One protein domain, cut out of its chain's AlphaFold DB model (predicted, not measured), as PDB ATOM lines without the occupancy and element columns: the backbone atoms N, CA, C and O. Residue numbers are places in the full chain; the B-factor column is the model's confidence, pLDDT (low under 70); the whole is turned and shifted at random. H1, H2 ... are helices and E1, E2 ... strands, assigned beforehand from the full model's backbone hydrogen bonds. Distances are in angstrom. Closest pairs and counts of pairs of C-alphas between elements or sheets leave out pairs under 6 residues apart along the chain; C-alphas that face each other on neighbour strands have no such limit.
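AT A GLANCE: This is residues 11 to 103 of the 110 residues of an uncharacterized protein of Aquamicrobium sp. LC103 (UniProt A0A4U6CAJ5). With little regular structure, this domain is one five-stranded sheet curled like part of a barrel, with a long loop reaching out to Arg 78 at one end and residues 97 to 103, with H1, sticking out at the other. The 93 printed residues run E1 E2 E3 E4 E5 H1; the sheet's order is E4 E3 E2 E1 E5, antiparallel. Mostly strand, with 37 residues in named elements, it is loose (radius of gyration of the C-alphas 15.3 A) and spans 56 by 30 by 25 A.

IN THESE COORDINATES: E1, residues 11 to 17, begins at C-alpha 11 (42.476, 48.821, 49.499). E2, residues 23 to 31, is 23.4 A long and bends by 57 degrees at residue 27. E3 is residues 43 to 47, E4 56 to 59, E5 86 to 93. H1, residues 98 to 101, ends at C-alpha 101 (57.996, 51.323, 49.469).

HOW THE PARTS SIT: E1 to E4 form a meander, each strand the antiparallel neighbour of the one before. Within hydrogen-bond range are N 12 and O 28 of E1 and E2, 2.8 A, and N 15 and O 89 of E1 and E5, 2.8 A. H1 is not on the sheet.

THE WHOLE: The printed part has no cut. The link E4 to E5 is long; pLDDT is under 70 at residues 51 to 54, 61 to 85 and 100 to 103.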
ATOM      1  N   LEU A  11      42.911  47.959  50.600       93.12
ATOM      2  CA  LEU A  11      42.476  48.821  49.499       93.12
ATOM      3  C   LEU A  11      42.516  48.053  48.180       93.12
ATOM      4  O   LEU A  11      43.524  47.416  47.869       93.12
ATOM      5  N   TYR A  12      41.455  48.156  47.386       92.56
ATOM      6  CA  TYR A  12      41.300  47.456  46.113       92.56
ATOM      7  C   TYR A  12      40.790  48.393  45.023       92.56
ATOM      8  O   TYR A  12      39.984  49.280  45.285       92.56
ATOM      9  N   TRP A  13      41.242  48.166  43.792       92.50
ATOM     10  CA  TRP A  13      40.650  48.782  42.610       92.50
ATOM     11  C   TRP A  13      39.389  48.021  42.207       92.50
ATOM     12  O   TRP A  13      39.429  46.793  42.064       92.50
ATOM     13  N   ALA A  14      38.297  48.748  41.987       90.56
ATOM     14  CA  ALA A  14      37.035  48.195  41.519       90.56
ATOM     15  C   ALA A  14      36.391  49.085  40.449       90.56
ATOM     16  O   ALA A  14      36.618  50.295  40.403       90.56
ATOM     17  N   THR A  15      35.596  48.454  39.593       89.81
ATOM     18  CA  THR A  15      34.699  49.111  38.646       89.81
ATOM     19  C   THR A  15      33.259  48.889  39.077       89.81
ATOM     20  O   THR A  15      32.917  47.773  39.468       89.81
ATOM     21  N   PHE A  16      32.445  49.933  38.971       87.62
ATOM     22  CA  PHE A  16      31.018  49.944  39.259       87.62
ATOM     23  C   PHE A  16      30.280  50.311  37.973       87.62
ATOM     24  O   PHE A  16      30.509  51.391  37.434       87.62
ATOM     25  N   ASP A  17      29.462  49.394  37.467       86.62
ATOM     26  CA  ASP A  17      28.707  49.542  36.216       86.62
ATOM     27  C   ASP A  17      27.207  49.500  36.526       86.62
ATOM     28  O   ASP A  17      26.740  48.546  37.153       86.62
ATOM     29  N   ASP A  18      26.468  50.538  36.136       82.25
ATOM     30  CA  ASP A  18      25.022  50.651  36.376       82.25
ATOM     31  C   ASP A  18      24.154  49.999  35.285       82.25
ATOM     32  O   ASP A  18      22.932  49.953  35.409       82.25
ATOM     33  N   GLY A  19      24.767  49.470  34.221       79.12
ATOM     34  CA  GLY A  19      24.073  48.866  33.084       79.12
ATOM     35  C   GLY A  19      23.471  49.870  32.092       79.12
ATOM     36  O   GLY A  19      23.043  49.454  31.014       79.12
ATOM     37  N   ASP A  20      23.503  51.170  32.399       81.00
ATOM     38  CA  ASP A  20      23.032  52.270  31.546       81.00
ATOM     39  C   ASP A  20      24.200  52.952  30.798       81.00
ATOM     40  O   ASP A  20      24.048  54.002  30.165       81.00
ATOM     41  N   GLY A  21      25.380  52.321  30.819       78.94
ATOM     42  CA  GLY A  21      26.599  52.794  30.168       78.94
ATOM     43  C   GLY A  21      27.438  53.732  31.034       78.94
ATOM     44  O   GLY A  21      28.456  54.235  30.546       78.94
ATOM     45  N   ASN A  22      27.062  53.950  32.301       79.19
ATOM     46  CA  ASN A  22      27.890  54.686  33.244       79.19
ATOM     47  C   ASN A  22      28.781  53.716  34.014       79.19
ATOM     48  O   ASN A  22      28.335  52.739  34.616       79.19
ATOM     49  N   VAL A  23      30.076  54.016  33.999       85.44
ATOM     50  CA  VAL A  23      31.095  53.189  34.632       85.44
ATOM     51  C   VAL A  23      31.978  54.074  35.500       85.44
ATOM     52  O   VAL A  23      32.648  54.975  34.996       85.44
ATOM     53  N   GLU A  24      32.020  53.793  36.800       87.00
ATOM     54  CA  GLU A  24      32.949  54.427  37.738       87.00
ATOM     55  C   GLU A  24      34.099  53.470  38.066       87.00
ATOM     56  O   GLU A  24      33.903  52.274  38.282       87.00
ATOM     57  N   VAL A  25      35.320  54.001  38.137       89.94
ATOM     58  CA  VAL A  25      36.484  53.284  38.670       89.94
ATOM     59  C   VAL A  25      36.894  53.950  39.973       89.94
ATOM     60  O   VAL A  25      37.212  55.137  39.977       89.94
ATOM     61  N   ALA A  26      36.933  53.185  41.061       91.06
ATOM     62  CA  ALA A  26      37.246  53.714  42.382       91.06
ATOM     63  C   ALA A  26      38.183  52.800  43.180       91.06
ATOM     64  O   ALA A  26      38.340  51.605  42.900       91.06
ATOM     65  N   VAL A  27      38.808  53.393  44.200       92.19
ATOM     66  CA  VAL A  27      39.511  52.654  45.248       92.19
ATOM     67  C   VAL A  27      38.539  52.388  46.387       92.19
ATOM     68  O   VAL A  27      37.937  53.309  46.931       92.19
ATOM     69  N   VAL A  28      38.442  51.125  46.782       91.62
ATOM     70  CA  VAL A  28      37.540  50.655  47.829       91.62
ATOM     71  C   VAL A  28      38.363  50.084  48.972       91.62
ATOM     72  O   VAL A  28      39.202  49.203  48.765       91.62
ATOM     73  N   ARG A  29      38.126  50.572  50.186       92.75
ATOM     74  CA  ARG A  29      38.579  49.941  51.422       92.75
ATOM     75  C   ARG A  29      37.613  48.823  51.785       92.75
ATOM     76  O   ARG A  29      36.428  49.076  51.949       92.75
ATOM     77  N   VAL A  30      38.127  47.609  51.911       91.81
ATOM     78  CA  VAL A  30      37.378  46.409  52.290       91.81
ATOM     79  C   VAL A  30      37.775  46.027  53.708       91.81
ATOM     80  O   VAL A  30      38.970  45.927  54.001       91.81
ATOM     81  N   GLU A  31      36.793  45.800  54.572       92.00
ATOM     82  CA  GLU A  31      36.970  45.506  55.993       92.00
ATOM     83  C   GLU A  31      36.086  44.324  56.411       92.00
ATOM     84  O   GLU A  31      35.056  44.039  55.796       92.00
ATOM     85  N   TYR A  32      36.502  43.599  57.454       89.69
ATOM     86  CA  TYR A  32      35.612  42.636  58.101       89.69
ATOM     87  C   TYR A  32      34.439  43.381  58.739       89.69
ATOM     88  O   TYR A  32      34.589  44.528  59.166       89.69
ATOM     89  N   TYR A  33      33.297  42.713  58.891       86.81
ATOM     90  CA  TYR A  33      32.303  43.207  59.838       86.81
ATOM     91  C   TYR A  33      32.917  43.325  61.235       86.81
ATOM     92  O   TYR A  33      33.783  42.537  61.628       86.81
ATOM     93  N   SER A  34      32.455  44.315  61.996       84.25
ATOM     94  CA  SER A  34      32.929  44.545  63.359       84.25
ATOM     95  C   SER A  34      32.802  43.274  64.204       84.25
ATOM     96  O   SER A  34      31.717  42.716  64.342       84.25
ATOM     97  N   GLY A  35      33.918  42.836  64.790       85.31
ATOM     98  CA  GLY A  35      33.980  41.628  65.616       85.31
ATOM     99  C   GLY A  35      34.175  40.318  64.845       85.31
ATOM    100  O   GLY A  35      34.314  39.280  65.488       85.31
ATOM    101  N   LEU A  36      34.232  40.347  63.509       84.88
ATOM    102  CA  LEU A  36      34.543  39.182  62.678       84.88
ATOM    103  C   LEU A  36      36.007  39.183  62.212       84.88
ATOM    104  O   LEU A  36      36.690  40.208  62.201       84.88
ATOM    105  N   SER A  37      36.492  38.003  61.822       85.94
ATOM    106  CA  SER A  37      37.859  37.770  61.328       85.94
ATOM    107  C   SER A  37      37.906  37.051  59.976       85.94
ATOM    108  O   SER A  37      38.989  36.738  59.477       85.94
ATOM    109  N   SER A  38      36.742  36.792  59.382       86.12
ATOM    110  CA  SER A  38      36.570  36.164  58.077       86.12
ATOM    111  C   SER A  38      35.558  36.959  57.248       86.12
ATOM    112  O   SER A  38      34.842  37.817  57.765       86.12
ATOM    113  N   PHE A  39      35.512  36.675  55.947       86.19
ATOM    114  CA  PHE A  39      34.491  37.209  55.045       86.19
ATOM    115  C   PHE A  39      33.337  36.229  54.789       86.19
ATOM    116  O   PHE A  39      32.638  36.360  53.786       86.19
ATOM    117  N   GLU A  40      33.154  35.216  55.641       83.38
ATOM    118  CA  GLU A  40      32.113  34.192  55.443       83.38
ATOM    119  C   GLU A  40      30.707  34.801  55.408       83.38
ATOM    120  O   GLU A  40      29.885  34.399  54.589       83.38
ATOM    121  N   ASP A  41      30.469  35.835  56.215       79.19
ATOM    122  CA  ASP A  41      29.201  36.569  56.242       79.19
ATOM    123  C   ASP A  41      29.168  37.761  55.269       79.19
ATOM    124  O   ASP A  41      28.134  38.411  55.108       79.19
ATOM    125  N   GLY A  42      30.291  38.044  54.601       83.94
ATOM    126  CA  GLY A  42      30.496  39.206  53.743       83.94
ATOM    127  C   GLY A  42      31.561  40.177  54.257       83.94
ATOM    128  O   GLY A  42      32.389  39.842  55.105       83.94
ATOM    129  N   ALA A  43      31.563  41.381  53.697       88.38
ATOM    130  CA  ALA A  43      32.488  42.451  54.044       88.38
ATOM    131  C   ALA A  43      31.820  43.823  53.926       88.38
ATOM    132  O   ALA A  43      30.946  44.026  53.076       88.38
ATOM    133  N   VAL A  44      32.302  44.772  54.725       88.94
ATOM    134  CA  VAL A  44      31.951  46.188  54.589       88.94
ATOM    135  C   VAL A  44      32.957  46.845  53.653       88.94
ATOM    136  O   VAL A  44      34.164  46.609  53.743       88.94
ATOM    137  N   CYS A  45      32.454  47.640  52.718       88.75
ATOM    138  CA  CYS A  45      33.244  48.328  51.712       88.75
ATOM    139  C   CYS A  45      32.996  49.833  51.781       88.75
ATOM    140  O   CYS A  45      31.854  50.277  51.717       88.75
ATOM    141  N   HIS A  46      34.067  50.617  51.840       89.56
ATOM    142  CA  HIS A  46      34.030  52.078  51.857       89.56
ATOM    143  C   HIS A  46      34.796  52.633  50.662       89.56
ATOM    144  O   HIS A  46      35.892  52.166  50.351       89.56
ATOM    145  N   PHE A  47      34.262  53.656  50.005       88.94
ATOM    146  CA  PHE A  47      35.015  54.368  48.976       88.94
ATOM    147  C   PHE A  47      36.129  55.181  49.639       88.94
ATOM    148  O   PHE A  47      35.893  55.899  50.607       88.94
ATOM    149  N   ALA A  48      37.363  55.046  49.154       88.50
ATOM    150  CA  ALA A  48      38.528  55.645  49.807       88.50
ATOM    151  C   ALA A  48      38.599  57.177  49.671       88.50
ATOM    152  O   ALA A  48      39.339  57.815  50.415       88.50
ATOM    153  N   ASP A  49      37.871  57.748  48.711       83.12
ATOM    154  CA  ASP A  49      37.739  59.187  48.474       83.12
ATOM    155  C   ASP A  49      36.528  59.810  49.192       83.12
ATOM    156  O   ASP A  49      36.402  61.036  49.238       83.12
ATOM    157  N   ALA A  50      35.648  58.987  49.767       74.06
ATOM    158  CA  ALA A  50      34.493  59.466  50.504       74.06
ATOM    159  C   ALA A  50      34.898  59.988  51.886       74.06
ATOM    160  O   ALA A  50      35.809  59.471  52.536       74.06
ATOM    161  N   ARG A  51      34.185  61.015  52.359       69.69
ATOM    162  CA  ARG A  51      34.220  61.378  53.780       69.69
ATOM    163  C   ARG A  51      33.586  60.238  54.578       69.69
ATOM    164  O   ARG A  51      32.697  59.558  54.062       69.69
ATOM    165  N   ASP A  52      34.075  60.018  55.798       60.00
ATOM    166  CA  ASP A  52      33.677  58.887  56.645       60.00
ATOM    167  C   ASP A  52      32.149  58.689  56.652       60.00
ATOM    168  O   ASP A  52      31.407  59.533  57.149       60.00
ATOM    169  N   GLY A  53      31.691  57.562  56.090       57.91
ATOM    170  CA  GLY A  53      30.287  57.129  56.099       57.91
ATOM    171  C   GLY A  53      29.419  57.540  54.901       57.91
ATOM    172  O   GLY A  53      28.323  57.001  54.761       57.91
ATOM    173  N   ASP A  54      29.883  58.418  54.003       66.56
ATOM    174  CA  ASP A  54      29.020  58.964  52.937       66.56
ATOM    175  C   ASP A  54      28.789  57.986  51.766       66.56
ATOM    176  O   ASP A  54      27.716  57.976  51.154       66.56
ATOM    177  N   ARG A  55      29.778  57.136  51.456       77.31
ATOM    178  CA  ARG A  55      29.707  56.133  50.376       77.31
ATOM    179  C   ARG A  55      30.261  54.797  50.858       77.31
ATOM    180  O   ARG A  55      31.478  54.601  50.940       77.31
ATOM    181  N   GLN A  56      29.359  53.876  51.177       83.00
ATOM    182  CA  GLN A  56      29.690  52.522  51.608       83.00
ATOM    183  C   GLN A  56      28.670  51.515  51.081       83.00
ATOM    184  O   GLN A  56      27.536  51.875  50.783       83.00
ATOM    185  N   PHE A  57      29.072  50.253  50.990       84.00
ATOM    186  CA  PHE A  57      28.200  49.143  50.630       84.00
ATOM    187  C   PHE A  57      28.670  47.854  51.302       84.00
ATOM    188  O   PHE A  57      29.798  47.756  51.784       84.00
ATOM    189  N   GLU A  58      27.806  46.849  51.310       84.94
ATOM    190  CA  GLU A  58      28.125  45.514  51.805       84.94
ATOM    191  C   GLU A  58      28.149  44.525  50.638       84.94
ATOM    192  O   GLU A  58      27.341  44.618  49.714       84.94
ATOM    193  N   VAL A  59      29.073  43.569  50.683       80.44
ATOM    194  CA  VAL A  59      29.150  42.460  49.720       80.44
ATOM    195  C   VAL A  59      29.100  41.144  50.464       80.44
ATOM    196  O   VAL A  59      29.868  40.933  51.399       80.44
ATOM    197  N   LYS A  60      28.240  40.227  50.015       74.56
ATOM    198  CA  LYS A  60      28.152  38.867  50.559       74.56
ATOM    199  C   LYS A  60      28.820  37.902  49.588       74.56
ATOM    200  O   LYS A  60      28.526  37.934  48.402       74.56
ATOM    201  N   ASN A  61      29.727  37.045  50.047       66.88
ATOM    202  CA  ASN A  61      30.378  36.002  49.228       66.88
ATOM    203  C   ASN A  61      31.202  36.465  48.000       66.88
ATOM    204  O   ASN A  61      31.742  35.616  47.292       66.88
ATOM    205  N   PHE A  62      31.342  37.775  47.751       67.19
ATOM    206  CA  PHE A  62      32.088  38.363  46.620       67.19
ATOM    207  C   PHE A  62      31.723  37.826  45.225       67.19
ATOM    208  O   PHE A  62      32.528  37.886  44.288       67.19
ATOM    209  N   GLU A  63      30.511  37.308  45.070       61.28
ATOM    210  CA  GLU A  63      29.935  37.061  43.753       61.28
ATOM    211  C   GLU A  63      29.634  38.408  43.072       61.28
ATOM    212  O   GLU A  63      29.543  39.422  43.770       61.28
ATOM    213  N   PRO A  64      29.518  38.469  41.729       54.38
ATOM    214  CA  PRO A  64      29.085  39.681  41.047       54.38
ATOM    215  C   PRO A  64      27.713  40.071  41.595       54.38
ATOM    216  O   PRO A  64      26.706  39.424  41.309       54.38
ATOM    217  N   GLN A  65      27.708  41.072  42.464       60.09
ATOM    218  CA  GLN A  65      26.528  41.507  43.176       60.09
ATOM    219  C   GLN A  65      26.225  42.930  42.788       60.09
ATOM    220  O   GLN A  65      27.108  43.777  42.652       60.09
ATOM    221  N   VAL A  66      24.932  43.125  42.623       59.31
ATOM    222  CA  VAL A  66      24.287  44.410  42.626       59.31
ATOM    223  C   VAL A  66      24.457  45.010  44.022       59.31
ATOM    224  O   VAL A  66      23.938  44.471  45.000       59.31
ATOM    225  N   VAL A  67      25.218  46.095  44.121       63.59
ATOM    226  CA  VAL A  67      25.400  46.844  45.372       63.59
ATOM    227  C   VAL A  67      24.815  48.244  45.227       63.59
ATOM    228  O   VAL A  67      24.612  48.714  44.110       63.59
ATOM    229  N   GLN A  68      24.550  48.906  46.355       66.94
ATOM    230  CA  GLN A  68      24.009  50.267  46.410       66.94
ATOM    231  C   GLN A  68      25.059  51.219  47.004       66.94
ATOM    232  O   GLN A  68      25.028  51.484  48.205       66.94
ATOM    233  N   PRO A  69      26.038  51.699  46.219       60.34
ATOM    234  CA  PRO A  69      27.130  52.501  46.761       60.34
ATOM    235  C   PRO A  69      26.759  53.979  46.933       60.34
ATOM    236  O   PRO A  69      27.460  54.716  47.629       60.34
ATOM    237  N   TRP A  70      25.662  54.408  46.305       63.31
ATOM    238  CA  TRP A  70      25.118  55.758  46.356       63.31
ATOM    239  C   TRP A  70      23.837  55.715  47.190       63.31
ATOM    240  O   TRP A  70      22.885  55.014  46.846       63.31
ATOM    241  N   HIS A  71      23.808  56.426  48.315       54.91
ATOM    242  CA  HIS A  71      22.602  56.536  49.132       54.91
ATOM    243  C   HIS A  71      21.399  57.048  48.312       54.91
ATOM    244  O   HIS A  71      21.544  57.859  47.402       54.91
ATOM    245  N   THR A  72      20.212  56.558  48.686       50.16
ATOM    246  CA  THR A  72      18.862  56.838  48.169       50.16
ATOM    247  C   THR A  72      18.700  58.100  47.312       50.16
ATOM    248  O   THR A  72      18.774  59.222  47.816       50.16
ATOM    249  N   ILE A  73      18.318  57.926  46.041       50.50
ATOM    250  CA  ILE A  73      17.829  59.030  45.208       50.50
ATOM    251  C   ILE A  73      16.360  59.288  45.563       50.50
ATOM    252  O   ILE A  73      15.487  58.443  45.339       50.50
ATOM    253  N   TYR A  74      16.076  60.472  46.107       47.88
ATOM    254  CA  TYR A  74      14.709  60.943  46.330       47.88
ATOM    255  C   TYR A  74      14.147  61.505  45.026       47.88
ATOM    256  O   TYR A  74      14.491  62.613  44.610       47.88
ATOM    257  N   LEU A  75      13.261  60.756  44.372       50.72
ATOM    258  CA  LEU A  75      12.550  61.259  43.205       50.72
ATOM    259  C   LEU A  75      11.433  62.186  43.702       50.72
ATOM    260  O   LEU A  75      10.667  61.817  44.589       50.72
ATOM    261  N   GLY A  76      11.318  63.392  43.137       47.19
ATOM    262  CA  GLY A  76      10.345  64.430  43.534       47.19
ATOM    263  C   GLY A  76       8.860  64.063  43.354       47.19
ATOM    264  O   GLY A  76       7.991  64.931  43.412       47.19
ATOM    265  N   ILE A  77       8.559  62.786  43.132       47.88
ATOM    266  CA  ILE A  77       7.234  62.187  43.042       47.88
ATOM    267  C   ILE A  77       6.986  61.471  44.369       47.88
ATOM    268  O   ILE A  77       7.736  60.573  44.754       47.88
ATOM    269  N   ARG A  78       5.954  61.911  45.096       43.84
ATOM    270  CA  ARG A  78       5.592  61.400  46.426       43.84
ATOM    271  C   ARG A  78       5.596  59.862  46.411       43.84
ATOM    272  O   ARG A  78       4.735  59.285  45.767       43.84
ATOM    273  N   THR A  79       6.547  59.276  47.149       46.09
ATOM    274  CA  THR A  79       6.792  57.840  47.437       46.09
ATOM    275  C   THR A  79       7.768  57.047  46.555       46.09
ATOM    276  O   THR A  79       7.906  55.849  46.783       46.09
ATOM    277  N   GLY A  80       8.491  57.654  45.609       38.53
ATOM    278  CA  GLY A  80       9.515  56.937  44.830       38.53
ATOM    279  C   GLY A  80      10.942  57.120  45.362       38.53
ATOM    280  O   GLY A  80      11.549  58.158  45.115       38.53
ATOM    281  N   SER A  81      11.508  56.112  46.028       42.94
ATOM    282  CA  SER A  81      12.965  55.971  46.184       42.94
ATOM    283  C   SER A  81      13.462  54.894  45.226       42.94
ATOM    284  O   SER A  81      12.941  53.777  45.248       42.94
ATOM    285  N   ARG A  82      14.459  55.208  44.393       48.34
ATOM    286  CA  ARG A  82      15.189  54.198  43.615       48.34
ATOM    287  C   ARG A  82      16.568  54.035  44.236       48.34
ATOM    288  O   ARG A  82      17.231  55.022  44.550       48.34
ATOM    289  N   HIS A  83      16.962  52.786  44.423       55.19
ATOM    290  CA  HIS A  83      18.333  52.439  44.735       55.19
ATOM    291  C   HIS A  83      19.035  52.114  43.418       55.19
ATOM    292  O   HIS A  83      18.495  51.344  42.620       55.19
ATOM    293  N   GLU A  84      20.180  52.740  43.158       60.47
ATOM    294  CA  GLU A  84      21.000  52.378  42.006       60.47
ATOM    295  C   GLU A  84      21.742  51.087  42.319       60.47
ATOM    296  O   GLU A  84      22.468  50.972  43.306       60.47
ATOM    297  N   GLU A  85      21.462  50.099  41.489       68.62
ATOM    298  CA  GLU A  85      21.972  48.750  41.562       68.62
ATOM    299  C   GLU A  85      23.164  48.658  40.607       68.62
ATOM    300  O   GLU A  85      22.967  48.732  39.399       68.62
ATOM    301  N   VAL A  86      24.392  48.536  41.122       76.12
ATOM    302  CA  VAL A  86      25.596  48.490  40.268       76.12
ATOM    303  C   VAL A  86      26.342  47.169  40.384       76.12
ATOM    304  O   VAL A  86      26.480  46.605  41.470       76.12
ATOM    305  N   LEU A  87      26.869  46.694  39.259       82.06
ATOM    306  CA  LEU A  87      27.735  45.527  39.183       82.06
ATOM    307  C   LEU A  87      29.158  45.897  39.603       82.06
ATOM    308  O   LEU A  87      29.800  46.744  38.977       82.06
ATOM    309  N   VAL A  88      29.691  45.206  40.612       85.25
ATOM    310  CA  VAL A  88      31.081  45.395  41.052       85.25
ATOM    311  C   VAL A  88      32.020  44.413  40.361       85.25
ATOM    312  O   VAL A  88      31.878  43.196  40.487       85.25
ATOM    313  N   THR A  89      33.052  44.937  39.699       87.75
ATOM    314  CA  THR A  89      34.174  44.152  39.166       87.75
ATOM    315  C   THR A  89      35.470  44.510  39.882       87.75
ATOM    316  O   THR A  89      35.948  45.638  39.798       87.75
ATOM    317  N   TRP A  90      36.082  43.532  40.550       88.56
ATOM    318  CA  TRP A  90      37.338  43.709  41.281       88.56
ATOM    319  C   TRP A  90      38.565  43.509  40.383       88.56
ATOM    320  O   TRP A  90      38.687  42.501  39.679       88.56
ATOM    321  N   HIS A  91      39.519  44.440  40.456       89.56
ATOM    322  CA  HIS A  91      40.764  44.407  39.674       89.56
ATOM    323  C   HIS A  91      41.992  43.993  40.488       89.56
ATOM    324  O   HIS A  91      43.016  43.629  39.907       89.56
ATOM    325  N   GLY A  92      41.884  43.994  41.818       88.94
ATOM    326  CA  GLY A  92      42.932  43.561  42.744       88.94
ATOM    327  C   GLY A  92      43.384  44.658  43.714       88.94
ATOM    328  O   GLY A  92      42.849  45.767  43.692       88.94
ATOM    329  N   PRO A  93      44.345  44.351  44.604       92.69
ATOM    330  CA  PRO A  93      44.777  45.271  45.649       92.69
ATOM    331  C   PRO A  93      45.516  46.484  45.073       92.69
ATOM    332  O   PRO A  93      46.299  46.364  44.124       92.69
ATOM    333  N   VAL A  94      45.315  47.650  45.688       91.38
ATOM    334  CA  VAL A  94      46.084  48.860  45.388       91.38
ATOM    335  C   VAL A  94      47.537  48.622  45.782       91.38
ATOM    336  O   VAL A  94      47.847  48.289  46.927       91.38
ATOM    337  N   LYS A  95      48.447  48.796  44.823       85.62
ATOM    338  CA  LYS A  95      49.884  48.749  45.097       85.62
ATOM    339  C   LYS A  95      50.335  50.104  45.639       85.62
ATOM    340  O   LYS A  95      49.985  51.121  45.037       85.62
ATOM    341  N   PRO A  96      51.133  50.140  46.719       77.94
ATOM    342  CA  PRO A  96      51.735  51.382  47.171       77.94
ATOM    343  C   PRO A  96      52.582  51.998  46.050       77.94
ATOM    344  O   PRO A  96      53.209  51.257  45.281       77.94
ATOM    345  N   PRO A  97      52.657  53.335  45.956       78.75
ATOM    346  CA  PRO A  97      53.615  53.970  45.067       78.75
ATOM    347  C   PRO A  97      55.041  53.578  45.473       78.75
ATOM    348  O   PRO A  97      55.347  53.400  46.653       78.75
ATOM    349  N   ALA A  98      55.942  53.484  44.492       77.69
ATOM    350  CA  ALA A  98      57.327  53.066  44.726       77.69
ATOM    351  C   ALA A  98      58.065  53.956  45.746       77.69
ATOM    352  O   ALA A  98      58.958  53.487  46.445       77.69
ATOM    353  N   SER A  99      57.680  55.230  45.860       75.69
ATOM    354  CA  SER A  99      58.199  56.160  46.866       75.69
ATOM    355  C   SER A  99      57.850  55.754  48.300       75.69
ATOM    356  O   SER A  99      58.700  55.886  49.175       75.69
ATOM    357  N   ALA A 100      56.652  55.215  48.540       69.56
ATOM    358  CA  ALA A 100      56.238  54.731  49.857       69.56
ATOM    359  C   ALA A 100      56.954  53.424  50.234       69.56
ATOM    360  O   ALA A 100      57.306  53.222  51.391       69.56
ATOM    361  N   LEU A 101      57.243  52.564  49.248       64.62
ATOM    362  CA  LEU A 101      57.996  51.323  49.469       64.62
ATOM    363  C   LEU A 101      59.436  51.587  49.929       64.62
ATOM    364  O   LEU A 101      59.956  50.846  50.753       64.62
ATOM    365  N   LYS A 102      60.067  52.662  49.438       60.50
ATOM    366  CA  LYS A 102      61.426  53.072  49.841       60.50
ATOM    367  C   LYS A 102      61.501  53.698  51.237       60.50
ATOM    368  O   LYS A 102      62.596  53.875  51.752       60.50
ATOM    369  N   GLN A 103      60.362  54.084  51.811       56.81
ATOM    370  CA  GLN A 103      60.277  54.680  53.146       56.81
ATOM    371  C   GLN A 103      59.934  53.666  54.234       56.81
ATOM    372  O   GLN A 103      60.017  54.011  55.412       56.81
TER     373      GLN A 103